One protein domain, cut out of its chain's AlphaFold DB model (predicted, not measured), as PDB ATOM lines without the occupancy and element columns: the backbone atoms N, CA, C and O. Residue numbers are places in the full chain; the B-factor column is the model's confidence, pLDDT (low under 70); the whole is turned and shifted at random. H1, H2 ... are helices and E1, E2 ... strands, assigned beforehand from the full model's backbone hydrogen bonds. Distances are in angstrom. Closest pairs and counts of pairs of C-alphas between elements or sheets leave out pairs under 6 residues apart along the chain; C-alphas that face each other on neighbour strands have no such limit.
ATOM      1  N   ASP A  15      -1.120  61.303 -40.047       62.12
ATOM      2  CA  ASP A  15      -0.860  59.892 -39.720       62.12
ATOM      3  C   ASP A  15      -2.104  59.001 -39.899       62.12
ATOM      4  O   ASP A  15      -2.018  57.828 -40.282       62.12
ATOM      5  N   SER A  16      -3.295  59.568 -39.693       67.31
ATOM      6  CA  SER A  16      -4.561  58.876 -39.941       67.31
ATOM      7  C   SER A  16      -4.815  58.702 -41.441       67.31
ATOM      8  O   SER A  16      -5.321  57.659 -41.856       67.31
ATOM      9  N   GLN A  17      -4.428  59.678 -42.272       76.12
ATOM     10  CA  GLN A  17      -4.585  59.582 -43.726       76.12
ATOM     11  C   GLN A  17      -3.638  58.542 -44.343       76.12
ATOM     12  O   GLN A  17      -4.052  57.823 -45.253       76.12
ATOM     13  N   ASP A  18      -2.407  58.418 -43.834       81.31
ATOM     14  CA  ASP A  18      -1.481  57.356 -44.254       81.31
ATOM     15  C   ASP A  18      -2.071  55.965 -43.985       81.31
ATOM     16  O   ASP A  18      -2.161  55.130 -44.887       81.31
ATOM     17  N   THR A  19      -2.580  55.744 -42.770       79.69
ATOM     18  CA  THR A  19      -3.208  54.469 -42.393       79.69
ATOM     19  C   THR A  19      -4.404  54.134 -43.291       79.69
ATOM     20  O   THR A  19      -4.536  52.999 -43.750       79.69
ATOM     21  N   ILE A  20      -5.258  55.121 -43.581       82.62
ATOM     22  CA  ILE A  20      -6.411  54.958 -44.479       82.62
ATOM     23  C   ILE A  20      -5.957  54.550 -45.880       82.62
ATOM     24  O   ILE A  20      -6.482  53.581 -46.429       82.62
ATOM     25  N   ASN A  21      -4.972  55.251 -46.446       87.38
ATOM     26  CA  ASN A  21      -4.464  54.959 -47.784       87.38
ATOM     27  C   ASN A  21      -3.881  53.543 -47.852       87.38
ATOM     28  O   ASN A  21      -4.209  52.783 -48.759       87.38
ATOM     29  N   ARG A  22      -3.097  53.149 -46.846       88.44
ATOM     30  CA  ARG A  22      -2.487  51.816 -46.781       88.44
ATOM     31  C   ARG A  22      -3.519  50.700 -46.684       88.44
ATOM     32  O   ARG A  22      -3.382  49.694 -47.374       88.44
ATOM     33  N   LEU A  23      -4.563  50.875 -45.870       89.12
ATOM     34  CA  LEU A  23      -5.676  49.924 -45.809       89.12
ATOM     35  C   LEU A  23      -6.401  49.852 -47.158       89.12
ATOM     36  O   LEU A  23      -6.632  48.761 -47.678       89.12
ATOM     37  N   GLN A  24      -6.716  51.005 -47.751       88.88
ATOM     38  CA  GLN A  24      -7.429  51.079 -49.022       88.88
ATOM     39  C   GLN A  24      -6.655  50.410 -50.166       88.88
ATOM     40  O   GLN A  24      -7.251  49.680 -50.963       88.88
ATOM     41  N   ASP A  25      -5.346  50.637 -50.245       91.12
ATOM     42  CA  ASP A  25      -4.470  50.039 -51.252       91.12
ATOM     43  C   ASP A  25      -4.304  48.534 -51.025       91.12
ATOM     44  O   ASP A  25      -4.371  47.753 -51.978       91.12
ATOM     45  N   ALA A  26      -4.176  48.100 -49.769       92.75
ATOM     46  CA  ALA A  26      -4.085  46.688 -49.424       92.75
ATOM     47  C   ALA A  26      -5.367  45.910 -49.776       92.75
ATOM     48  O   ALA A  26      -5.268  44.793 -50.291       92.75
ATOM     49  N   PHE A  27      -6.559  46.488 -49.567       91.00
ATOM     50  CA  PHE A  27      -7.824  45.888 -50.015       91.00
ATOM     51  C   PHE A  27      -7.877  45.740 -51.539       91.00
ATOM     52  O   PHE A  27      -8.160  44.648 -52.047       91.00
ATOM     53  N   LYS A  28      -7.527  46.806 -52.272       90.44
ATOM     54  CA  LYS A  28      -7.479  46.794 -53.743       90.44
ATOM     55  C   LYS A  28      -6.510  45.740 -54.270       90.44
ATOM     56  O   LYS A  28      -6.868  44.981 -55.168       90.44
ATOM     57  N   ALA A  29      -5.316  45.642 -53.686       92.88
ATOM     58  CA  ALA A  29      -4.305  44.658 -54.072       92.88
ATOM     59  C   ALA A  29      -4.794  43.205 -53.919       92.88
ATOM     60  O   ALA A  29      -4.368  42.323 -54.663       92.88
ATOM     61  N   ARG A  30      -5.727  42.950 -52.993       92.75
ATOM     62  CA  ARG A  30      -6.334  41.628 -52.748       92.75
ATOM     63  C   ARG A  30      -7.637  41.384 -53.517       92.75
ATOM     64  O   ARG A  30      -8.295  40.353 -53.317       92.75
ATOM     65  N   GLY A  31      -7.987  42.309 -54.413       87.12
ATOM     66  CA  GLY A  31      -9.166  42.238 -55.268       87.12
ATOM     67  C   GLY A  31     -10.480  42.401 -54.508       87.12
ATOM     68  O   GLY A  31     -11.488  41.841 -54.932       87.12
ATOM     69  N   ALA A  32     -10.470  43.102 -53.371       84.62
ATOM     70  CA  ALA A  32     -11.678  43.424 -52.627       84.62
ATOM     71  C   ALA A  32     -12.056  44.890 -52.851       84.62
ATOM     72  O   ALA A  32     -11.256  45.792 -52.594       84.62
ATOM     73  N   ASP A  33     -13.285  45.117 -53.308       75.75
ATOM     74  CA  ASP A  33     -13.854  46.456 -53.448       75.75
ATOM     75  C   ASP A  33     -14.467  46.893 -52.111       75.75
ATOM     76  O   ASP A  33     -15.683  46.923 -51.921       75.75
ATOM     77  N   ILE A  34     -13.587  47.116 -51.132       74.75
ATOM     78  CA  ILE A  34     -13.935  47.588 -49.790       74.75
ATOM     79  C   ILE A  34     -13.523  49.058 -49.697       74.75
ATOM     80  O   ILE A  34     -12.347  49.398 -49.857       74.75
ATOM     81  N   GLY A  35     -14.496  49.932 -49.438       66.69
ATOM     82  CA  GLY A  35     -14.252  51.350 -49.184       66.69
ATOM     83  C   GLY A  35     -13.777  51.582 -47.751       66.69
ATOM     84  O   GLY A  35     -14.435  51.153 -46.805       66.69
ATOM     85  N   VAL A  36     -12.656  52.286 -47.588       69.62
ATOM     86  CA  VAL A  36     -12.162  52.750 -46.285       69.62
ATOM     87  C   VAL A  36     -12.514  54.225 -46.141       69.62
ATOM     88  O   VAL A  36     -11.978  55.072 -46.856       69.62
ATOM     89  N   TYR A  37     -13.428  54.544 -45.225       61.81
ATOM     90  CA  TYR A  37     -13.890  55.916 -45.025       61.81
ATOM     91  C   TYR A  37     -13.141  56.595 -43.870       61.81
ATOM     92  O   TYR A  37     -12.996  55.994 -42.803       61.81
ATOM     93  N   PRO A  38     -12.682  57.849 -44.049       62.56
ATOM     94  CA  PRO A  38     -12.036  58.603 -42.986       62.56
ATOM     95  C   PRO A  38     -13.025  58.932 -41.866       62.56
ATOM     96  O   PRO A  38     -14.054  59.568 -42.093       62.56
ATOM     97  N   GLY A  39     -12.666  58.568 -40.639       60.38
ATOM     98  CA  GLY A  39     -13.355  59.001 -39.431       60.38
ATOM     99  C   GLY A  39     -12.423  58.888 -38.236       60.38
ATOM    100  O   GLY A  39     -12.097  57.785 -37.815       60.38
ATOM    101  N   ILE A  40     -11.984  60.024 -37.694       62.25
ATOM    102  CA  ILE A  40     -11.282  60.044 -36.408       62.25
ATOM    103  C   ILE A  40     -12.348  60.173 -35.324       62.25
ATOM    104  O   ILE A  40     -13.021  61.200 -35.220       62.25
ATOM    105  N   ILE A  41     -12.504  59.123 -34.522       62.25
ATOM    106  CA  ILE A  41     -13.327  59.139 -33.314       62.25
ATOM    107  C   ILE A  41     -12.371  58.946 -32.138       62.25
ATOM    108  O   ILE A  41     -11.956  57.826 -31.852       62.25
ATOM    109  N   ASN A  42     -12.002  60.039 -31.469       68.00
ATOM    110  CA  ASN A  42     -11.264  59.938 -30.210       68.00
ATOM    111  C   ASN A  42     -12.183  59.429 -29.082       68.00
ATOM    112  O   ASN A  42     -13.405  59.367 -29.242       68.00
ATOM    113  N   GLY A  43     -11.605  59.068 -27.933       68.56
ATOM    114  CA  GLY A  43     -12.360  58.498 -26.808       68.56
ATOM    115  C   GLY A  43     -13.530  59.377 -26.353       68.56
ATOM    116  O   GLY A  43     -14.636  58.875 -26.175       68.56
ATOM    117  N   SER A  44     -13.329  60.696 -26.257       76.44
ATOM    118  CA  SER A  44     -14.400  61.645 -25.923       76.44
ATOM    119  C   SER A  44     -15.506  61.664 -26.973       76.44
ATOM    120  O   SER A  44     -16.679  61.650 -26.628       76.44
ATOM    121  N   LYS A  45     -15.156  61.629 -28.261       79.31
ATOM    122  CA  LYS A  45     -16.146  61.616 -29.337       79.31
ATOM    123  C   LYS A  45     -16.936  60.311 -29.366       79.31
ATOM    124  O   LYS A  45     -18.136  60.353 -29.621       79.31
ATOM    125  N   LEU A  46     -16.290  59.173 -29.096       83.69
ATOM    126  CA  LEU A  46     -16.979  57.890 -28.941       83.69
ATOM    127  C   LEU A  46     -17.958  57.962 -27.767       83.69
ATOM    128  O   LEU A  46     -19.120  57.589 -27.923       83.69
ATOM    129  N   HIS A  47     -17.502  58.497 -26.633       85.75
ATOM    130  CA  HIS A  47     -18.342  58.701 -25.463       85.75
ATOM    131  C   HIS A  47     -19.535  59.604 -25.775       85.75
ATOM    132  O   HIS A  47     -20.657  59.234 -25.465       85.75
ATOM    133  N   ASP A  48     -19.340  60.731 -26.463       85.31
ATOM    134  CA  ASP A  48     -20.427  61.635 -26.851       85.31
ATOM    135  C   ASP A  48     -21.439  60.946 -27.778       85.31
ATOM    136  O   ASP A  48     -22.650  61.083 -27.596       85.31
ATOM    137  N   ILE A  49     -20.962  60.170 -28.764       84.19
ATOM    138  CA  ILE A  49     -21.823  59.377 -29.658       84.19
ATOM    139  C   ILE A  49     -22.673  58.410 -28.831       84.19
ATOM    140  O   ILE A  49     -23.883  58.305 -29.039       84.19
ATOM    141  N   VAL A  50     -22.061  57.729 -27.865       87.81
ATOM    142  CA  VAL A  50     -22.746  56.779 -26.994       87.81
ATOM    143  C   VAL A  50     -23.708  57.487 -26.033       87.81
ATOM    144  O   VAL A  50     -24.884  57.138 -25.969       87.81
ATOM    145  N   ALA A  51     -23.273  58.524 -25.334       86.81
ATOM    146  CA  ALA A  51     -24.075  59.249 -24.360       86.81
ATOM    147  C   ALA A  51     -25.275  59.967 -25.001       86.81
ATOM    148  O   ALA A  51     -26.330  60.064 -24.378       86.81
ATOM    149  N   SER A  52     -25.152  60.412 -26.259       86.06
ATOM    150  CA  SER A  52     -26.213  61.148 -26.967       86.06
ATOM    151  C   SER A  52     -27.494  60.346 -27.216       86.06
ATOM    152  O   SER A  52     -28.555  60.929 -27.440       86.06
ATOM    153  N   VAL A  53     -27.421  59.015 -27.167       81.50
ATOM    154  CA  VAL A  53     -28.570  58.126 -27.357       81.50
ATOM    155  C   VAL A  53     -28.809  57.372 -26.059       81.50
ATOM    156  O   VAL A  53     -27.876  56.800 -25.503       81.50
ATOM    157  N   ASN A  54     -30.052  57.377 -25.573       83.81
ATOM    158  CA  ASN A  54     -30.485  56.698 -24.345       83.81
ATOM    159  C   ASN A  54     -29.497  56.829 -23.162       83.81
ATOM    160  O   ASN A  54     -29.222  55.855 -22.468       83.81
ATOM    161  N   ASN A  55     -28.882  58.007 -22.990       84.31
ATOM    162  CA  ASN A  55     -27.883  58.294 -21.950       84.31
ATOM    163  C   ASN A  55     -26.727  57.273 -21.861       84.31
ATOM    164  O   ASN A  55     -26.205  57.013 -20.779       84.31
ATOM    165  N   GLY A  56     -26.329  56.676 -22.988       82.31
ATOM    166  CA  GLY A  56     -25.247  55.688 -23.031       82.31
ATOM    167  C   GLY A  56     -25.634  54.268 -22.613       82.31
ATOM    168  O   GLY A  56     -24.765  53.400 -22.572       82.31
ATOM    169  N   GLU A  57     -26.912  53.985 -22.355       87.50
ATOM    170  CA  GLU A  57     -27.349  52.618 -22.063       87.50
ATOM    171  C   GLU A  57     -27.273  51.729 -23.315       87.50
ATOM    172  O   GLU A  57     -27.704  52.110 -24.414       87.50
ATOM    173  N   ALA A  58     -26.707  50.532 -23.148       85.44
ATOM    174  CA  ALA A  58     -26.678  49.520 -24.196       85.44
ATOM    175  C   ALA A  58     -28.097  48.992 -24.465       85.44
ATOM    176  O   ALA A  58     -28.876  48.851 -23.520       85.44
ATOM    177  N   PRO A  59     -28.420  48.634 -25.719       87.81
ATOM    178  CA  PRO A  59     -29.604  47.840 -25.999       87.81
ATOM    179  C   PRO A  59     -29.613  46.544 -25.180       87.81
ATOM    180  O   PRO A  59     -28.594  45.865 -25.036       87.81
ATOM    181  N   THR A  60     -30.775  46.188 -24.654       88.19
ATOM    182  CA  THR A  60     -30.993  44.945 -23.916       88.19
ATOM    183  C   THR A  60     -30.961  43.736 -24.850       88.19
ATOM    184  O   THR A  60     -31.254  43.829 -26.041       88.19
ATOM    185  N   ALA A  61     -30.690  42.547 -24.302       83.31
ATOM    186  CA  ALA A  61     -30.741  41.304 -25.077       83.31
ATOM    187  C   ALA A  61     -32.114  41.067 -25.742       83.31
ATOM    188  O   ALA A  61     -32.184  40.508 -26.835       83.31
ATOM    189  N   ALA A  62     -33.203  41.518 -25.106       86.31
ATOM    190  CA  ALA A  62     -34.550  41.428 -25.661       86.31
ATOM    191  C   ALA A  62     -34.737  42.357 -26.872       86.31
ATOM    192  O   ALA A  62     -35.293  41.929 -27.879       86.31
ATOM    193  N   GLU A  63     -34.237  43.593 -26.804       86.56
ATOM    194  CA  GLU A  63     -34.261  44.532 -27.935       86.56
ATOM    195  C   GLU A  63     -33.404  44.027 -29.097       86.56
ATOM    196  O   GLU A  63     -33.844  44.062 -30.243       86.56
ATOM    197  N   MET A  64     -32.225  43.476 -28.799       84.81
ATOM    198  CA  MET A  64     -31.343  42.866 -29.798       84.81
ATOM    199  C   MET A  64     -32.019  41.686 -30.512       84.81
ATOM    200  O   MET A  64     -31.949  41.585 -31.735       84.81
ATOM    201  N   ALA A  65     -32.712  40.813 -29.773       80.94
ATOM    202  CA  ALA A  65     -33.440  39.682 -30.352       80.94
ATOM    203  C   ALA A  65     -34.680  40.122 -31.150       80.94
ATOM    204  O   ALA A  65     -34.978  39.554 -32.200       80.94
ATOM    205  N   ALA A  66     -35.397  41.143 -30.671       84.31
ATOM    206  CA  ALA A  66     -36.585  41.677 -31.331       84.31
ATOM    207  C   ALA A  66     -36.261  42.477 -32.603       84.31
ATOM    208  O   ALA A  66     -37.125  42.606 -33.471       84.31
ATOM    209  N   ALA A  67     -35.036  42.993 -32.729       78.19
ATOM    210  CA  ALA A  67     -34.622  43.813 -33.863       78.19
ATOM    211  C   ALA A  67     -34.650  43.065 -35.207       78.19
ATOM    212  O   ALA A  67     -34.721  43.727 -36.239       78.19
ATOM    213  N   ASN A  68     -34.622  41.720 -35.200       72.50
ATOM    214  CA  ASN A  68     -34.651  40.863 -36.395       72.50
ATOM    215  C   ASN A  68     -33.778  41.441 -37.522       72.50
ATOM    216  O   ASN A  68     -34.254  41.787 -38.600       72.50
ATOM    217  N   VAL A  69     -32.513  41.686 -37.190       73.75
ATOM    218  CA  VAL A  69     -31.622  42.555 -37.955       73.75
ATOM    219  C   VAL A  69     -31.260  41.930 -39.301       73.75
ATOM    220  O   VAL A  69     -30.813  40.787 -39.356       73.75
ATOM    221  N   ASN A  70     -31.375  42.708 -40.385       73.31
ATOM    222  CA  ASN A  70     -30.792  42.344 -41.676       73.31
ATOM    223  C   ASN A  70     -29.436  43.037 -41.820       73.31
ATOM    224  O   ASN A  70     -29.376  44.266 -41.921       73.31
ATOM    225  N   ILE A  71     -28.353  42.262 -41.802       75.81
ATOM    226  CA  ILE A  71     -27.013  42.816 -41.978       75.81
ATOM    227  C   ILE A  71     -26.855  43.292 -43.420       75.81
ATOM    228  O   ILE A  71     -26.889  42.506 -44.360       75.81
ATOM    229  N   SER A  72     -26.648  44.594 -43.578       73.12
ATOM    230  CA  SER A  72     -26.547  45.255 -44.881       73.12
ATOM    231  C   SER A  72     -25.239  46.018 -45.066       73.12
ATOM    232  O   SER A  72     -24.861  46.320 -46.196       73.12
ATOM    233  N   THR A  73     -24.538  46.326 -43.971       78.31
ATOM    234  CA  THR A  73     -23.319  47.139 -43.987       78.31
ATOM    235  C   THR A  73     -22.309  46.628 -42.974       78.31
ATOM    236  O   THR A  73     -22.685  46.089 -41.934       78.31
ATOM    237  N   TRP A  74     -21.026  46.733 -43.310       82.69
ATOM    238  CA  TRP A  74     -19.918  46.352 -42.441       82.69
ATOM    239  C   TRP A  74     -18.994  47.561 -42.286       82.69
ATOM    240  O   TRP A  74     -18.706  48.250 -43.266       82.69
ATOM    241  N   THR A  75     -18.514  47.813 -41.071       84.31
ATOM    242  CA  THR A  75     -17.654  48.956 -40.743       84.31
ATOM    243  C   THR A  75     -16.381  48.475 -40.064       84.31
ATOM    244  O   THR A  75     -16.455  47.771 -39.063       84.31
ATOM    245  N   LEU A  76     -15.214  48.887 -40.561       84.62
ATOM    246  CA  LEU A  76     -13.939  48.710 -39.866       84.62
ATOM    247  C   LEU A  76     -13.630  49.954 -39.032       84.62
ATOM    248  O   LEU A  76     -13.573  51.058 -39.571       84.62
ATOM    249  N   VAL A  77     -13.367  49.767 -37.741       83.69
ATOM    250  CA  VAL A  77     -12.924  50.830 -36.840       83.69
ATOM    251  C   VAL A  77     -11.531  50.517 -36.312       83.69
ATOM    252  O   VAL A  77     -11.271  49.415 -35.825       83.69
ATOM    253  N   ASN A  78     -10.640  51.501 -36.406       81.12
ATOM    254  CA  ASN A  78      -9.269  51.422 -35.921       81.12
ATOM    255  C   ASN A  78      -9.070  52.430 -34.783       81.12
ATOM    256  O   ASN A  78      -9.070  53.636 -35.023       81.12
ATOM    257  N   PHE A  79      -8.940  51.928 -33.555       78.56
ATOM    258  CA  PHE A  79      -8.750  52.753 -32.363       78.56
ATOM    259  C   PHE A  79      -7.289  52.779 -31.933       78.56
ATOM    260  O   PHE A  79      -6.590  51.769 -31.987       78.56
ATOM    261  N   GLN A  80      -6.872  53.926 -31.406       71.56
ATOM    262  CA  GLN A  80      -5.614  54.104 -30.692       71.56
ATOM    263  C   GLN A  80      -5.896  54.897 -29.412       71.56
ATOM    264  O   GLN A  80      -6.789  55.747 -29.380       71.56
ATOM    265  N   TYR A  81      -5.174  54.594 -28.333       72.94
ATOM    266  CA  TYR A  81      -5.190  55.449 -27.150       72.94
ATOM    267  C   TYR A  81      -4.163  56.570 -27.327       72.94
ATOM    268  O   TYR A  81      -3.071  56.490 -26.769       72.94
ATOM    269  N   ASP A  82      -4.515  57.606 -28.090       66.38
ATOM    270  CA  ASP A  82      -3.602  58.720 -28.400       66.38
ATOM    271  C   ASP A  82      -3.038  59.389 -27.132       66.38
ATOM    272  O   ASP A  82      -1.861  59.743 -27.076       66.38
ATOM    273  N   ASP A  83      -3.845  59.466 -26.068       67.44
ATOM    274  CA  ASP A  83      -3.463  60.076 -24.788       67.44
ATOM    275  C   ASP A  83      -2.863  59.078 -23.775       67.44
ATOM    276  O   ASP A  83      -2.520  59.455 -22.650       67.44
ATOM    277  N   MET A  84      -2.744  57.785 -24.120       74.31
ATOM    278  CA  MET A  84      -2.252  56.756 -23.193       74.31
ATOM    279  C   MET A  84      -1.060  55.979 -23.755       74.31
ATOM    280  O   MET A  84      -1.191  55.048 -24.549       74.31
ATOM    281  N   THR A  85       0.113  56.250 -23.187       83.19
ATOM    282  CA  THR A  85       1.340  55.474 -23.408       83.19
ATOM    283  C   THR A  85       1.742  54.680 -22.161       83.19
ATOM    284  O   THR A  85       1.310  54.953 -21.029       83.19
ATOM    285  N   GLY A  86       2.577  53.662 -22.363       91.38
ATOM    286  CA  GLY A  86       3.123  52.825 -21.304       91.38
ATOM    287  C   GLY A  86       2.090  51.877 -20.698       91.38
ATOM    288  O   GLY A  86       1.579  50.984 -21.370       91.38
ATOM    289  N   TYR A  87       1.809  52.055 -19.406       94.31
ATOM    290  CA  TYR A  87       0.950  51.177 -18.607       94.31
ATOM    291  C   TYR A  87      -0.332  51.879 -18.161       94.31
ATOM    292  O   TYR A  87      -0.370  53.104 -18.037       94.31
ATOM    293  N   VAL A  88      -1.368  51.091 -17.874       93.25
ATOM    294  CA  VAL A  88      -2.621  51.538 -17.245       93.25
ATOM    295  C   VAL A  88      -2.446  51.542 -15.716       93.25
ATOM    296  O   VAL A  88      -3.033  50.742 -14.991       93.25
ATOM    297  N   ASP A  89      -1.551  52.402 -15.229       93.19
ATOM    298  CA  ASP A  89      -1.021  52.376 -13.858       93.19
ATOM    299  C   ASP A  89      -1.496  53.516 -12.951       93.19
ATOM    300  O   ASP A  89      -1.160  53.537 -11.767       93.19
ATOM    301  N   THR A  90      -2.289  54.447 -13.477       92.12
ATOM    302  CA  THR A  90      -2.923  55.509 -12.690       92.12
ATOM    303  C   THR A  90      -4.438  55.315 -12.626       92.12
ATOM    304  O   THR A  90      -5.014  54.735 -13.553       92.12
ATOM    305  N   PRO A  91      -5.113  55.833 -11.581       92.56
ATOM    306  CA  PRO A  91      -6.573  55.811 -11.498       92.56
ATOM    307  C   PRO A  91      -7.255  56.413 -12.735       92.56
ATOM    308  O   PRO A  91      -8.206  55.831 -13.246       92.56
ATOM    309  N   ASP A  92      -6.722  57.511 -13.275       90.56
ATOM    310  CA  ASP A  92      -7.283  58.167 -14.463       90.56
ATOM    311  C   ASP A  92      -7.175  57.286 -15.712       90.56
ATOM    312  O   ASP A  92      -8.141  57.144 -16.460       90.56
ATOM    313  N   LYS A  93      -6.030  56.620 -15.916       91.06
ATOM    314  CA  LYS A  93      -5.852  55.677 -17.030       91.06
ATOM    315  C   LYS A  93      -6.773  54.466 -16.894       91.06
ATOM    316  O   LYS A  93      -7.314  53.994 -17.892       91.06
ATOM    317  N   GLN A  94      -6.962  53.968 -15.674       91.75
ATOM    318  CA  GLN A  94      -7.885  52.865 -15.395       91.75
ATOM    319  C   GLN A  94      -9.334  53.269 -15.678       91.75
ATOM    320  O   GLN A  94     -10.063  52.519 -16.327       91.75
ATOM    321  N   ALA A  95      -9.740  54.466 -15.248       91.38
ATOM    322  CA  ALA A  95     -11.067  55.007 -15.511       91.38
ATOM    323  C   ALA A  95     -11.307  55.223 -17.013       91.38
ATOM    324  O   ALA A  95     -12.345  54.805 -17.523       91.38
ATOM    325  N   ALA A  96     -10.337  55.791 -17.735       89.06
ATOM    326  CA  ALA A  96     -10.419  55.989 -19.182       89.06
ATOM    327  C   ALA A  96     -10.559  54.658 -19.940       89.06
ATOM    328  O   ALA A  96     -11.456  54.516 -20.771       89.06
ATOM    329  N   ALA A  97      -9.743  53.652 -19.606       89.62
ATOM    330  CA  ALA A  97      -9.835  52.325 -20.216       89.62
ATOM    331  C   ALA A  97     -11.180  51.635 -19.913       89.62
ATOM    332  O   ALA A  97     -11.778  51.016 -20.794       89.62
ATOM    333  N   ALA A  98     -11.686  51.763 -18.682       90.94
ATOM    334  CA  ALA A  98     -12.982  51.212 -18.291       90.94
ATOM    335  C   ALA A  98     -14.157  51.920 -18.986       90.94
ATOM    336  O   ALA A  98     -15.132  51.268 -19.362       90.94
ATOM    337  N   GLN A  99     -14.069  53.239 -19.172       89.88
ATOM    338  CA  GLN A  99     -15.070  54.014 -19.899       89.88
ATOM    339  C   GLN A  99     -15.082  53.624 -21.380       89.88
ATOM    340  O   GLN A  99     -16.132  53.259 -21.903       89.88
ATOM    341  N   PHE A 100     -13.908  53.565 -22.016       89.81
ATOM    342  CA  PHE A 100     -13.769  53.097 -23.395       89.81
ATOM    343  C   PHE A 100     -14.353  51.690 -23.588       89.81
ATOM    344  O   PHE A 100     -15.120  51.455 -24.521       89.81
ATOM    345  N   TYR A 101     -14.053  50.763 -22.671       90.19
ATOM    346  CA  TYR A 101     -14.594  49.401 -22.678       90.19
ATOM    347  C   TYR A 101     -16.133  49.364 -22.679       90.19
ATOM    348  O   TYR A 101     -16.724  48.489 -23.320       90.19
ATOM    349  N   LYS A 102     -16.794  50.278 -21.959       90.00
ATOM    350  CA  LYS A 102     -18.260  50.383 -21.954       90.00
ATOM    351  C   LYS A 102     -18.768  50.985 -23.256       90.00
ATOM    352  O   LYS A 102     -19.636  50.398 -23.900       90.00
ATOM    353  N   ASP A 103     -18.196  52.113 -23.661       90.19
ATOM    354  CA  ASP A 103     -18.661  52.864 -24.825       90.19
ATOM    355  C   ASP A 103     -18.549  52.037 -26.109       90.19
ATOM    356  O   ASP A 103     -19.482  52.005 -26.912       90.19
ATOM    357  N   ILE A 104     -17.464  51.276 -26.272       88.88
ATOM    358  CA  ILE A 104     -17.260  50.475 -27.479       88.88
ATOM    359  C   ILE A 104     -18.305  49.363 -27.651       88.88
ATOM    360  O   ILE A 104     -18.729  49.076 -28.771       88.88
ATOM    361  N   ARG A 105     -18.781  48.773 -26.548       89.62
ATOM    362  CA  ARG A 105     -19.839  47.748 -26.564       89.62
ATOM    363  C   ARG A 105     -21.190  48.336 -26.895       89.62
ATOM    364  O   ARG A 105     -21.921  47.782 -27.711       89.62
ATOM    365  N   VAL A 106     -21.508  49.468 -26.271       91.38
ATOM    366  CA  VAL A 106     -22.757  50.183 -26.532       91.38
ATOM    367  C   VAL A 106     -22.806  50.616 -27.995       91.38
ATOM    368  O   VAL A 106     -23.829  50.439 -28.657       91.38
ATOM    369  N   TYR A 107     -21.690  51.129 -28.520       89.62
ATOM    370  CA  TYR A 107     -21.547  51.459 -29.930       89.62
ATOM    371  C   TYR A 107     -21.797  50.234 -30.824       89.62
ATOM    372  O   TYR A 107     -22.689  50.284 -31.668       89.62
ATOM    373  N   ALA A 108     -21.101  49.114 -30.585       90.00
ATOM    374  CA  ALA A 108     -21.273  47.885 -31.366       90.00
ATOM    375  C   ALA A 108     -22.723  47.378 -31.363       90.00
ATOM    376  O   ALA A 108     -23.272  47.064 -32.415       90.00
ATOM    377  N   ALA A 109     -23.359  47.327 -30.190       90.31
ATOM    378  CA  ALA A 109     -24.735  46.862 -30.037       90.31
ATOM    379  C   ALA A 109     -25.735  47.737 -30.801       90.31
ATOM    380  O   ALA A 109     -26.671  47.234 -31.424       90.31
ATOM    381  N   ARG A 110     -25.523  49.053 -30.811       89.44
ATOM    382  CA  ARG A 110     -26.390  49.983 -31.543       89.44
ATOM    383  C   ARG A 110     -26.200  49.906 -33.044       89.44
ATOM    384  O   ARG A 110     -27.186  49.975 -33.770       89.44
ATOM    385  N   GLU A 111     -24.963  49.773 -33.503       87.88
ATOM    386  CA  GLU A 111     -24.688  49.554 -34.921       87.88
ATOM    387  C   GLU A 111     -25.281  48.224 -35.391       87.88
ATOM    388  O   GLU A 111     -25.941  48.184 -36.429       87.88
ATOM    389  N   TYR A 112     -25.188  47.180 -34.565       88.12
ATOM    390  CA  TYR A 112     -25.805  45.894 -34.861       88.12
ATOM    391  C   TYR A 112     -27.316  46.016 -35.080       88.12
ATOM    392  O   TYR A 112     -27.800  45.569 -36.111       88.12
ATOM    393  N   ILE A 113     -28.072  46.685 -34.199       89.12
ATOM    394  CA  ILE A 113     -29.531  46.863 -34.387       89.12
ATOM    395  C   ILE A 113     -29.871  47.596 -35.697       89.12
ATOM    396  O   ILE A 113     -30.936  47.372 -36.270       89.12
ATOM    397  N   LYS A 114     -28.968  48.440 -36.211       87.06
ATOM    398  CA  LYS A 114     -29.134  49.136 -37.497       87.06
ATOM    399  C   LYS A 114     -28.793  48.267 -38.716       87.06
ATOM    400  O   LYS A 114     -28.904  48.748 -39.840       87.06
ATOM    401  N   GLY A 115     -28.361  47.021 -38.526       84.00
ATOM    402  CA  GLY A 115     -27.883  46.170 -39.617       84.00
ATOM    403  C   GLY A 115     -26.439  46.431 -40.024       84.00
ATOM    404  O   GLY A 115     -26.064  46.077 -41.146       84.00
ATOM    405  N   ASN A 116     -25.642  47.041 -39.141       85.50
ATOM    406  CA  ASN A 116     -24.221  47.291 -39.355       85.50
ATOM    407  C   ASN A 116     -23.363  46.362 -38.480       85.50
ATOM    408  O   ASN A 116     -23.458  46.383 -37.253       85.50
ATOM    409  N   VAL A 117     -22.500  45.556 -39.102       85.75
ATOM    410  CA  VAL A 117     -21.493  44.755 -38.388       85.75
ATOM    411  C   VAL A 117     -20.244  45.594 -38.187       85.75
ATOM    412  O   VAL A 117     -19.643  46.071 -39.148       85.75
ATOM    413  N   VAL A 118     -19.816  45.736 -36.937       87.38
ATOM    414  CA  VAL A 118     -18.610  46.494 -36.601       87.38
ATOM    415  C   VAL A 118     -17.433  45.547 -36.399       87.38
ATOM    416  O   VAL A 118     -17.461  44.681 -35.526       87.38
ATOM    417  N   TYR A 119     -16.379  45.754 -37.181       89.31
ATOM    418  CA  TYR A 119     -15.072  45.141 -37.011       89.31
ATOM    419  C   TYR A 119     -14.132  46.090 -36.267       89.31
ATOM    420  O   TYR A 119     -13.993  47.258 -36.627       89.31
ATOM    421  N   PHE A 120     -13.449  45.574 -35.252       89.12
ATOM    422  CA  PHE A 120     -12.472  46.308 -34.459       89.12
ATOM    423  C   PHE A 120     -11.063  45.858 -34.811       89.12
ATOM    424  O   PHE A 120     -10.663  44.746 -34.458       89.12
ATOM    425  N   ALA A 121     -10.295  46.727 -35.468       89.19
ATOM    426  CA  ALA A 121      -8.876  46.490 -35.665       89.19
ATOM    427  C   ALA A 121      -8.187  46.478 -34.297       89.19
ATOM    428  O   ALA A 121      -8.159  47.482 -33.583       89.19
ATOM    429  N   ARG A 122      -7.644  45.324 -33.914       91.81
ATOM    430  CA  ARG A 122      -6.838  45.217 -32.697       91.81
ATOM    431  C   ARG A 122      -5.560  46.041 -32.842       91.81
ATOM    432  O   ARG A 122      -5.113  46.248 -33.962       91.81
ATOM    433  N   PRO A 123      -4.949  46.517 -31.752       91.25
ATOM    434  CA  PRO A 123      -3.756  47.347 -31.854       91.25
ATOM    435  C   PRO A 123      -2.501  46.524 -32.164       91.25
ATOM    436  O   PRO A 123      -2.467  45.298 -32.015       91.25
ATOM    437  N   ILE A 124      -1.430  47.229 -32.521       92.44
ATOM    438  CA  ILE A 124      -0.065  46.713 -32.433       92.44
ATOM    439  C   ILE A 124       0.330  46.683 -30.949       92.44
ATOM    440  O   ILE A 124       0.229  47.697 -30.258       92.44
ATOM    441  N   LEU A 125       0.744  45.525 -30.430       93.50
ATOM    442  CA  LEU A 125       1.151  45.419 -29.026       93.50
ATOM    443  C   LEU A 125       2.547  46.007 -28.785       93.50
ATOM    444  O   LEU A 125       3.469  45.787 -29.561       93.50
ATOM    445  N   SER A 126       2.725  46.689 -27.655       92.06
ATOM    446  CA  SER A 126       4.041  47.100 -27.157       92.06
ATOM    447  C   SER A 126       4.917  45.891 -26.798       92.06
ATOM    448  O   SER A 126       4.395  44.909 -26.260       92.06
ATOM    449  N   CYS A 127       6.242  46.012 -26.931       92.31
ATOM    450  CA  CYS A 127       7.202  45.052 -26.363       92.31
ATOM    451  C   CYS A 127       7.665  45.399 -24.940       92.31
ATOM    452  O   CYS A 127       8.638  44.829 -24.444       92.31
ATOM    453  N   LEU A 128       6.977  46.332 -24.272       93.12
ATOM    454  CA  LEU A 128       7.271  46.687 -22.888       93.12
ATOM    455  C   LEU A 128       7.197  45.444 -21.978       93.12
ATOM    456  O   LEU A 128       6.306  44.607 -22.154       93.12
ATOM    457  N   PRO A 129       8.116  45.312 -21.005       91.00
ATOM    458  CA  PRO A 129       8.110  44.188 -20.078       91.00
ATOM    459  C   PRO A 129       6.869  44.212 -19.174       91.00
ATOM    460  O   PRO A 129       6.159  45.206 -19.074       91.00
ATOM    461  N   ASN A 130       6.612  43.120 -18.455       90.25
ATOM    462  CA  ASN A 130       5.555  43.134 -17.446       90.25
ATOM    463  C   ASN A 130       5.924  44.098 -16.309       90.25
ATOM    464  O   ASN A 130       7.008  44.007 -15.732       90.25
ATOM    465  N   LYS A 131       4.985  44.972 -15.947       93.50
ATOM    466  CA  LYS A 131       5.033  45.775 -14.721       93.50
ATOM    467  C   LYS A 131       4.108  45.140 -13.691       93.50
ATOM    468  O   LYS A 131       3.030  44.687 -14.058       93.50
ATOM    469  N   LEU A 132       4.519  45.104 -12.426       94.75
ATOM    470  CA  LEU A 132       3.698  44.586 -11.331       94.75
ATOM    471  C   LEU A 132       3.226  45.727 -10.425       94.75
ATOM    472  O   LEU A 132       3.959  46.701 -10.229       94.75
ATOM    473  N   ASP A 133       2.012  45.613  -9.890       91.19
ATOM    474  CA  ASP A 133       1.531  46.471  -8.807       91.19
ATOM    475  C   ASP A 133       2.102  46.034  -7.442       91.19
ATOM    476  O   ASP A 133       2.870  45.073  -7.334       91.19
ATOM    477  N   ALA A 134       1.732  46.749  -6.377       91.50
ATOM    478  CA  ALA A 134       2.187  46.450  -5.017       91.50
ATOM    479  C   ALA A 134       1.693  45.085  -4.491       91.50
ATOM    480  O   ALA A 134       2.219  44.581  -3.501       91.50
ATOM    481  N   GLN A 135       0.686  44.497  -5.137       93.56
ATOM    482  CA  GLN A 135       0.083  43.209  -4.814       93.56
ATOM    483  C   GLN A 135       0.635  42.074  -5.696       93.56
ATOM    484  O   GLN A 135       0.261  40.919  -5.505       93.56
ATOM    485  N   GLY A 136       1.546  42.377  -6.627       92.62
ATOM    486  CA  GLY A 136       2.143  41.412  -7.547       92.62
ATOM    487  C   GLY A 136       1.297  41.108  -8.786       92.62
ATOM    488  O   GLY A 136       1.639  40.189  -9.529       92.62
ATOM    489  N   ASN A 137       0.218  41.855  -9.045       92.81
ATOM    490  CA  ASN A 137      -0.578  41.686 -10.259       92.81
ATOM    491  C   ASN A 137       0.081  42.395 -11.440       92.81
ATOM    492  O   ASN A 137       0.641  43.482 -11.300       92.81
ATOM    493  N   VAL A 138      -0.034  41.801 -12.628       93.44
ATOM    494  CA  VAL A 138       0.462  42.412 -13.865       93.44
ATOM    495  C   VAL A 138      -0.386  43.631 -14.222       93.44
ATOM    496  O   VAL A 138      -1.584  43.519 -14.476       93.44
ATOM    497  N   ILE A 139       0.265  44.787 -14.312       94.31
ATOM    498  CA  ILE A 139      -0.308  46.006 -14.870       94.31
ATOM    499  C   ILE A 139      -0.199  45.926 -16.390       94.31
ATOM    500  O   ILE A 139       0.891  45.786 -16.948       94.31
ATOM    501  N   GLN A 140      -1.341  46.027 -17.064       93.69
ATOM    502  CA  GLN A 140      -1.393  45.965 -18.519       93.69
ATOM    503  C   GLN A 140      -0.744  47.196 -19.154       93.69
ATOM    504  O   GLN A 140      -0.884  48.323 -18.667       93.69
ATOM    505  N   THR A 141      -0.076  46.978 -20.285       94.25
ATOM    506  CA  THR A 141       0.282  48.072 -21.187       94.25
ATOM    507  C   THR A 141      -0.980  48.645 -21.825       94.25
ATOM    508  O   THR A 141      -2.005  47.963 -21.917       94.25
ATOM    509  N   THR A 142      -0.929  49.894 -22.278       91.62
ATOM    510  CA  THR A 142      -2.084  50.560 -22.896       91.62
ATOM    511  C   THR A 142      -2.559  49.807 -24.142       91.62
ATOM    512  O   THR A 142      -3.753  49.545 -24.279       91.62
ATOM    513  N   SER A 143      -1.631  49.321 -24.976       91.62
ATOM    514  CA  SER A 143      -1.941  48.475 -26.137       91.62
ATOM    515  C   SER A 143      -2.591  47.140 -25.753       91.62
ATOM    516  O   SER A 143      -3.495  46.676 -26.444       91.62
ATOM    517  N   LEU A 144      -2.156  46.504 -24.656       92.75
ATOM    518  CA  LEU A 144      -2.750  45.243 -24.199       92.75
ATOM    519  C   LEU A 144      -4.151  45.465 -23.621       92.75
ATOM    520  O   LEU A 144      -5.055  44.680 -23.890       92.75
ATOM    521  N   SER A 145      -4.344  46.557 -22.883       92.31
ATOM    522  CA  SER A 145      -5.658  46.951 -22.380       92.31
ATOM    523  C   SER A 145      -6.645  47.200 -23.522       92.31
ATOM    524  O   SER A 145      -7.753  46.664 -23.497       92.31
ATOM    525  N   LEU A 146      -6.223  47.921 -24.568       90.81
ATOM    526  CA  LEU A 146      -7.032  48.133 -25.769       90.81
ATOM    527  C   LEU A 146      -7.330  46.813 -26.496       90.81
ATOM    528  O   LEU A 146      -8.476  46.542 -26.842       90.81
ATOM    529  N   TRP A 147      -6.329  45.944 -26.664       92.06
ATOM    530  CA  TRP A 147      -6.514  44.615 -27.256       92.06
ATOM    531  C   TRP A 147      -7.585  43.794 -26.530       92.06
ATOM    532  O   TRP A 147      -8.427  43.161 -27.170       92.06
ATOM    533  N   THR A 148      -7.560  43.800 -25.195       90.38
ATOM    534  CA  THR A 148      -8.561  43.119 -24.370       90.38
ATOM    535  C   THR A 148      -9.933  43.778 -24.495       90.38
ATOM    536  O   THR A 148     -10.925  43.066 -24.638       90.38
ATOM    537  N   ALA A 149     -10.005  45.111 -24.490       89.25
ATOM    538  CA  ALA A 149     -11.265  45.841 -24.613       89.25
ATOM    539  C   ALA A 149     -11.984  45.561 -25.941       89.25
ATOM    540  O   ALA A 149     -13.203  45.403 -25.944       89.25
ATOM    541  N   LEU A 150     -11.224  45.437 -27.034       89.88
ATOM    542  CA  LEU A 150     -11.731  45.124 -28.374       89.88
ATOM    543  C   LEU A 150     -11.989  43.629 -28.600       89.88
ATOM    544  O   LEU A 150     -12.417  43.243 -29.684       89.88
ATOM    545  N   GLY A 151     -11.689  42.762 -27.629       84.12
ATOM    546  CA  GLY A 151     -11.845  41.321 -27.787       84.12
ATOM    547  C   GLY A 151     -13.293  40.877 -28.008       84.12
ATOM    548  O   GLY A 151     -14.224  41.438 -27.429       84.12
ATOM    549  N   SER A 152     -13.468  39.840 -28.831       67.50
ATOM    550  CA  SER A 152     -14.763  39.195 -29.062       67.50
ATOM    551  C   SER A 152     -15.159  38.330 -27.858       67.50
ATOM    552  O   SER A 152     -14.335  37.557 -27.363       67.50
ATOM    553  N   GLY A 153     -16.414  38.431 -27.410       66.06
ATOM    554  CA  GLY A 153     -16.975  37.595 -26.342       66.06
ATOM    555  C   GLY A 153     -17.789  38.363 -25.298       66.06
ATOM    556  O   GLY A 153     -17.681  39.582 -25.162       66.06
ATOM    557  N   GLY A 154     -18.606  37.623 -24.544       70.31
ATOM    558  CA  GLY A 154     -19.517  38.189 -23.549       70.31
ATOM    559  C   GLY A 154     -20.668  38.957 -24.200       70.31
ATOM    560  O   GLY A 154     -21.393  38.413 -25.025       70.31
ATOM    561  N   ASP A 155     -20.821  40.215 -23.807       69.62
ATOM    562  CA  ASP A 155     -21.809  41.181 -24.297       69.62
ATOM    563  C   ASP A 155     -21.341  41.972 -25.534       69.62
ATOM    564  O   ASP A 155     -22.084  42.801 -26.058       69.62
ATOM    565  N   ASN A 156     -20.114  41.739 -26.013       80.06
ATOM    566  CA  ASN A 156     -19.587  42.430 -27.183       80.06
ATOM    567  C   ASN A 156     -20.059  41.760 -28.481       80.06
ATOM    568  O   ASN A 156     -19.647  40.641 -28.790       80.06
ATOM    569  N   VAL A 157     -20.881  42.474 -29.251       85.69
ATOM    570  CA  VAL A 157     -21.345  42.046 -30.583       85.69
ATOM    571  C   VAL A 157     -20.452  42.530 -31.729       85.69
ATOM    572  O   VAL A 157     -20.733  42.241 -32.888       85.69
ATOM    573  N   GLY A 158     -19.391  43.284 -31.432       87.44
ATOM    574  CA  GLY A 158     -18.382  43.647 -32.420       87.44
ATOM    575  C   GLY A 158     -17.344  42.543 -32.627       87.44
ATOM    576  O   GLY A 158     -17.099  41.704 -31.756       87.44
ATOM    577  N   HIS A 159     -16.706  42.565 -33.793       89.06
ATOM    578  CA  HIS A 159     -15.795  41.524 -34.251       89.06
ATOM    579  C   HIS A 159     -14.351  42.012 -34.216       89.06
ATOM    580  O   HIS A 159     -13.934  42.831 -35.030       89.06
ATOM    581  N   ALA A 160     -13.556  41.498 -33.281       91.19
ATOM    582  CA  ALA A 160     -12.129  41.791 -33.262       91.19
ATOM    583  C   ALA A 160     -11.436  41.219 -34.508       91.19
ATOM    584  O   ALA A 160     -11.645  40.052 -34.844       91.19
ATOM    585  N   ILE A 161     -10.566  42.005 -35.141       91.44
ATOM    586  CA  ILE A 161      -9.821  41.592 -36.330       91.44
ATOM    587  C   ILE A 161      -8.372  42.065 -36.294       91.44
ATOM    588  O   ILE A 161      -8.056  43.132 -35.763       91.44
ATOM    589  N   GLY A 162      -7.490  41.241 -36.853       92.44
ATOM    590  CA  GLY A 162      -6.063  41.514 -36.943       92.44
ATOM    591  C   GLY A 162      -5.394  41.788 -35.602       92.44
ATOM    592  O   GLY A 162      -5.702  41.161 -34.581       92.44
ATOM    593  N   GLY A 163      -4.457  42.732 -35.644       91.75
ATOM    594  CA  GLY A 163      -3.553  43.038 -34.549       91.75
ATOM    595  C   GLY A 163      -2.339  42.116 -34.564       91.75
ATOM    596  O   GLY A 163      -2.403  40.956 -34.971       91.75
ATOM    597  N   ILE A 164      -1.213  42.640 -34.096       93.94
ATOM    598  CA  ILE A 164       0.053  41.909 -34.083       93.94
ATOM    599  C   ILE A 164       0.736  42.029 -32.725       93.94
ATOM    600  O   ILE A 164       0.524  42.985 -31.974       93.94
ATOM    601  N   ARG A 165       1.590  41.048 -32.434       93.94
ATOM    602  CA  ARG A 165       2.531  41.066 -31.315       93.94
ATOM    603  C   ARG A 165       3.948  41.129 -31.895       93.94
ATOM    604  O   ARG A 165       4.509  40.067 -32.160       93.94
ATOM    605  N   PRO A 166       4.484  42.334 -32.140       92.06
ATOM    606  CA  PRO A 166       5.811  42.503 -32.705       92.06
ATOM    607  C   PRO A 166       6.888  41.896 -31.809       92.06
ATOM    608  O   PRO A 166       6.763  41.877 -30.578       92.06
ATOM    609  N   THR A 167       7.965  41.432 -32.428       89.81
ATOM    610  CA  THR A 167       9.210  41.131 -31.722       89.81
ATOM    611  C   THR A 167       9.974  42.430 -31.418       89.81
ATOM    612  O   THR A 167       9.712  43.456 -32.048       89.81
ATOM    613  N   PRO A 168      10.907  42.446 -30.443       90.00
ATOM    614  CA  PRO A 168      11.631  43.670 -30.084       90.00
ATOM    615  C   PRO A 168      12.391  44.338 -31.240       90.00
ATOM    616  O   PRO A 168      12.540  45.550 -31.236       90.00
ATOM    617  N   ASP A 169      12.848  43.574 -32.234       93.69
ATOM    618  CA  ASP A 169      13.515  44.073 -33.446       93.69
ATOM    619  C   ASP A 169      12.564  44.749 -34.448       93.69
ATOM    620  O   ASP A 169      13.024  45.461 -35.333       93.69
ATOM    621  N   GLN A 170      11.250  44.575 -34.282       93.44
ATOM    622  CA  GLN A 170      10.202  45.243 -35.063       93.44
ATOM    623  C   GLN A 170       9.651  46.496 -34.354       93.44
ATOM    624  O   GLN A 170       8.634  47.071 -34.751       93.44
ATOM    625  N   MET A 171      10.295  46.906 -33.260       93.56
ATOM    626  CA  MET A 171       9.903  48.038 -32.430       93.56
ATOM    627  C   MET A 171      11.086  48.986 -32.242       93.56
ATOM    628  O   MET A 171      12.250  48.590 -32.266       93.56
ATOM    629  N   GLY A 172      10.787  50.260 -32.015       91.06
ATOM    630  CA  GLY A 172      11.766  51.238 -31.570       91.06
ATOM    631  C   GLY A 172      12.305  50.913 -30.176       91.06
ATOM    632  O   GLY A 172      11.753  50.104 -29.428       91.06
ATOM    633  N   ASN A 173      13.371  51.615 -29.785       91.06
ATOM    634  CA  ASN A 173      13.999  51.465 -28.465       91.06
ATOM    635  C   ASN A 173      13.046  51.755 -27.285       91.06
ATOM    636  O   ASN A 173      13.342  51.395 -26.149       91.06
ATOM    637  N   ASP A 174      11.921  52.425 -27.539       90.12
ATOM    638  CA  ASP A 174      10.864  52.717 -26.565       90.12
ATOM    639  C   ASP A 174       9.882  51.551 -26.355       90.12
ATOM    640  O   ASP A 174       8.992  51.639 -25.502       90.12
ATOM    641  N   CYS A 175      10.030  50.473 -27.132       91.25
ATOM    642  CA  CYS A 175       9.136  49.326 -27.185       91.25
ATOM    643  C   CYS A 175       7.664  49.665 -27.476       91.25
ATOM    644  O   CYS A 175       6.766  48.880 -27.152       91.25
ATOM    645  N   GLN A 176       7.407  50.827 -28.074       89.06
ATOM    646  CA  GLN A 176       6.065  51.368 -28.302       89.06
ATOM    647  C   GLN A 176       5.870  51.895 -29.722       89.06
ATOM    648  O   GLN A 176       4.745  51.866 -30.213       89.06
ATOM    649  N   THR A 177       6.941  52.299 -30.400       89.69
ATOM    650  CA  THR A 177       6.882  52.778 -31.780       89.69
ATOM    651  C   THR A 177       7.160  51.624 -32.751       89.69
ATOM    652  O   THR A 177       8.295  51.152 -32.797       89.69
ATOM    653  N   PRO A 178       6.174  51.135 -33.527       90.81
ATOM    654  CA  PRO A 178       6.398  50.061 -34.490       90.81
ATOM    655  C   PRO A 178       7.212  50.532 -35.695       90.81
ATOM    656  O   PRO A 178       6.964  51.612 -36.242       90.81
ATOM    657  N   ASP A 179       8.148  49.693 -36.137       92.62
ATOM    658  CA  ASP A 179       8.914  49.925 -37.359       92.62
ATOM    659  C   ASP A 179       8.068  49.673 -38.625       92.62
ATOM    660  O   ASP A 179       6.901  49.271 -38.568       92.62
ATOM    661  N   ALA A 180       8.654  49.892 -39.805       91.38
ATOM    662  CA  ALA A 180       7.944  49.690 -41.068       91.38
ATOM    663  C   ALA A 180       7.470  48.233 -41.256       91.38
ATOM    664  O   ALA A 180       6.410  48.001 -41.841       91.38
ATOM    665  N   THR A 181       8.217  47.259 -40.727       92.31
ATOM    666  CA  THR A 181       7.904  45.826 -40.811       92.31
ATOM    667  C   THR A 181       6.672  45.475 -39.980       92.31
ATOM    668  O   THR A 181       5.745  44.829 -40.483       92.31
ATOM    669  N   ALA A 182       6.624  45.928 -38.724       93.44
ATOM    670  CA  ALA A 182       5.466  45.790 -37.851       93.44
ATOM    671  C   ALA A 182       4.255  46.499 -38.455       93.44
ATOM    672  O   ALA A 182       3.176  45.916 -38.532       93.44
ATOM    673  N   GLN A 183       4.418  47.724 -38.953       91.69
ATOM    674  CA  GLN A 183       3.302  48.446 -39.553       91.69
ATOM    675  C   GLN A 183       2.754  47.741 -40.806       91.69
ATOM    676  O   GLN A 183       1.543  47.734 -41.015       91.69
ATOM    677  N   ALA A 184       3.606  47.169 -41.662       91.62
ATOM    678  CA  ALA A 184       3.156  46.409 -42.831       91.62
ATOM    679  C   ALA A 184       2.396  45.141 -42.413       91.62
ATOM    680  O   ALA A 184       1.258  44.935 -42.834       91.62
ATOM    681  N   SER A 185       2.974  44.370 -41.487       94.25
ATOM    682  CA  SER A 185       2.349  43.162 -40.927       94.25
ATOM    683  C   SER A 185       1.002  43.469 -40.270       94.25
ATOM    684  O   SER A 185       0.069  42.673 -40.331       94.25
ATOM    685  N   TYR A 186       0.885  44.642 -39.647       93.38
ATOM    686  CA  TYR A 186      -0.350  45.105 -39.041       93.38
ATOM    687  C   TYR A 186      -1.464  45.318 -40.070       93.38
ATOM    688  O   TYR A 186      -2.565  44.800 -39.882       93.38
ATOM    689  N   VAL A 187      -1.167  46.012 -41.173       93.00
ATOM    690  CA  VAL A 187      -2.122  46.207 -42.275       93.00
ATOM    691  C   VAL A 187      -2.572  44.857 -42.832       93.00
ATOM    692  O   VAL A 187      -3.773  44.610 -42.932       93.00
ATOM    693  N   ASP A 188      -1.634  43.951 -43.109       94.94
ATOM    694  CA  ASP A 188      -1.955  42.618 -43.626       94.94
ATOM    695  C   ASP A 188      -2.826  41.814 -42.645       94.94
ATOM    696  O   ASP A 188      -3.831  41.229 -43.052       94.94
ATOM    697  N   SER A 189      -2.535  41.886 -41.338       95.06
ATOM    698  CA  SER A 189      -3.315  41.201 -40.295       95.06
ATOM    699  C   SER A 189      -4.790  41.610 -40.257       95.06
ATOM    700  O   SER A 189      -5.631  40.821 -39.832       95.06
ATOM    701  N   ILE A 190      -5.113  42.833 -40.683       93.19
ATOM    702  CA  ILE A 190      -6.487  43.339 -40.768       93.19
ATOM    703  C   ILE A 190      -7.114  42.942 -42.102       93.19
ATOM    704  O   ILE A 190      -8.248  42.464 -42.153       93.19
TER     705      ILE A 190
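What this domain is: This is residues 15 to 190 of the 232 residues of an uncharacterized protein of Burkholderia contaminans (UniProt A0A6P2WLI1). What does the model look like? Long helix H4 runs along one face of a small parallel sheet, E1 E2 E3, with H2 crossing H4; H6 ends at the sheet's opposite face, and H1 crosses H6. What is printed? There are 176 residues with six named helices and three named strands, in the order H1 H2 H3 E1 H4 E2 H5 E3 H6; the class is mostly helix, with under half of the residues in named elements. How large is it? It is compact, with a radius of gyration of the C-alphas of 17.1 A, and flat, spanning 50 by 47 by 24 A.

How they stand to each other: What does H1, residues 15 to 29, touch? Its residues 22 to 26 alone touch H6, residues 180 to 190, at a steep tilt of 60 degrees; the closest C-alphas, of Leu 23 and Val 187, are 6.2 A apart. What stands by H4, residues 91 to 113? H2, residues 43 to 51, touches it, closest at the C-alphas of His 47 and Asp 103, 5.9 A; H5, residues 142 to 149, touches it at those of Ala 149 and Tyr 101, 5.2 A. H3, residues 61 to 66, is close but not clearly touching: the closest C-alphas, of Met 64 and Ile 113, are 6.3 A apart. How do the strands pair? E2, residues 116 to 121, is parallel to E1, residues 73 to 78, and to E3, residues 159 to 161; N 75 and O 117, and N 161 and O 120, are within hydrogen-bond range, each 2.8 A. E1, H4, E2 and E2, H5, E3 are strand-helix-strand units, parallel neighbour strands with a helix between, and right-handed crossovers. Which helices are on the sheet? H4, at a height over the sheet of 12.3 A, and H6, at 10.3 A, are on opposite faces, while H5 only grazes it with residues 147 to 149. Every O i to N i+4 pair is within hydrogen-bond range in H1, H2, H3, H5 and H6, and 18 of 19 in H4.

Where its parts are: Where does H1 begin? C-alpha 15 is at (-0.860, 59.892, -39.720), and H1 is 21.2 A long. Which helix is longest? H4 is, at 33.6 A.

The domain as a whole: Is there a cut? The printed part has no cut; the links H1 to H2, E1 to H4, E2 to H5 and E3 to H6 are long. Where is confidence low? Sixteen residues are under 70, among them 35 to 43.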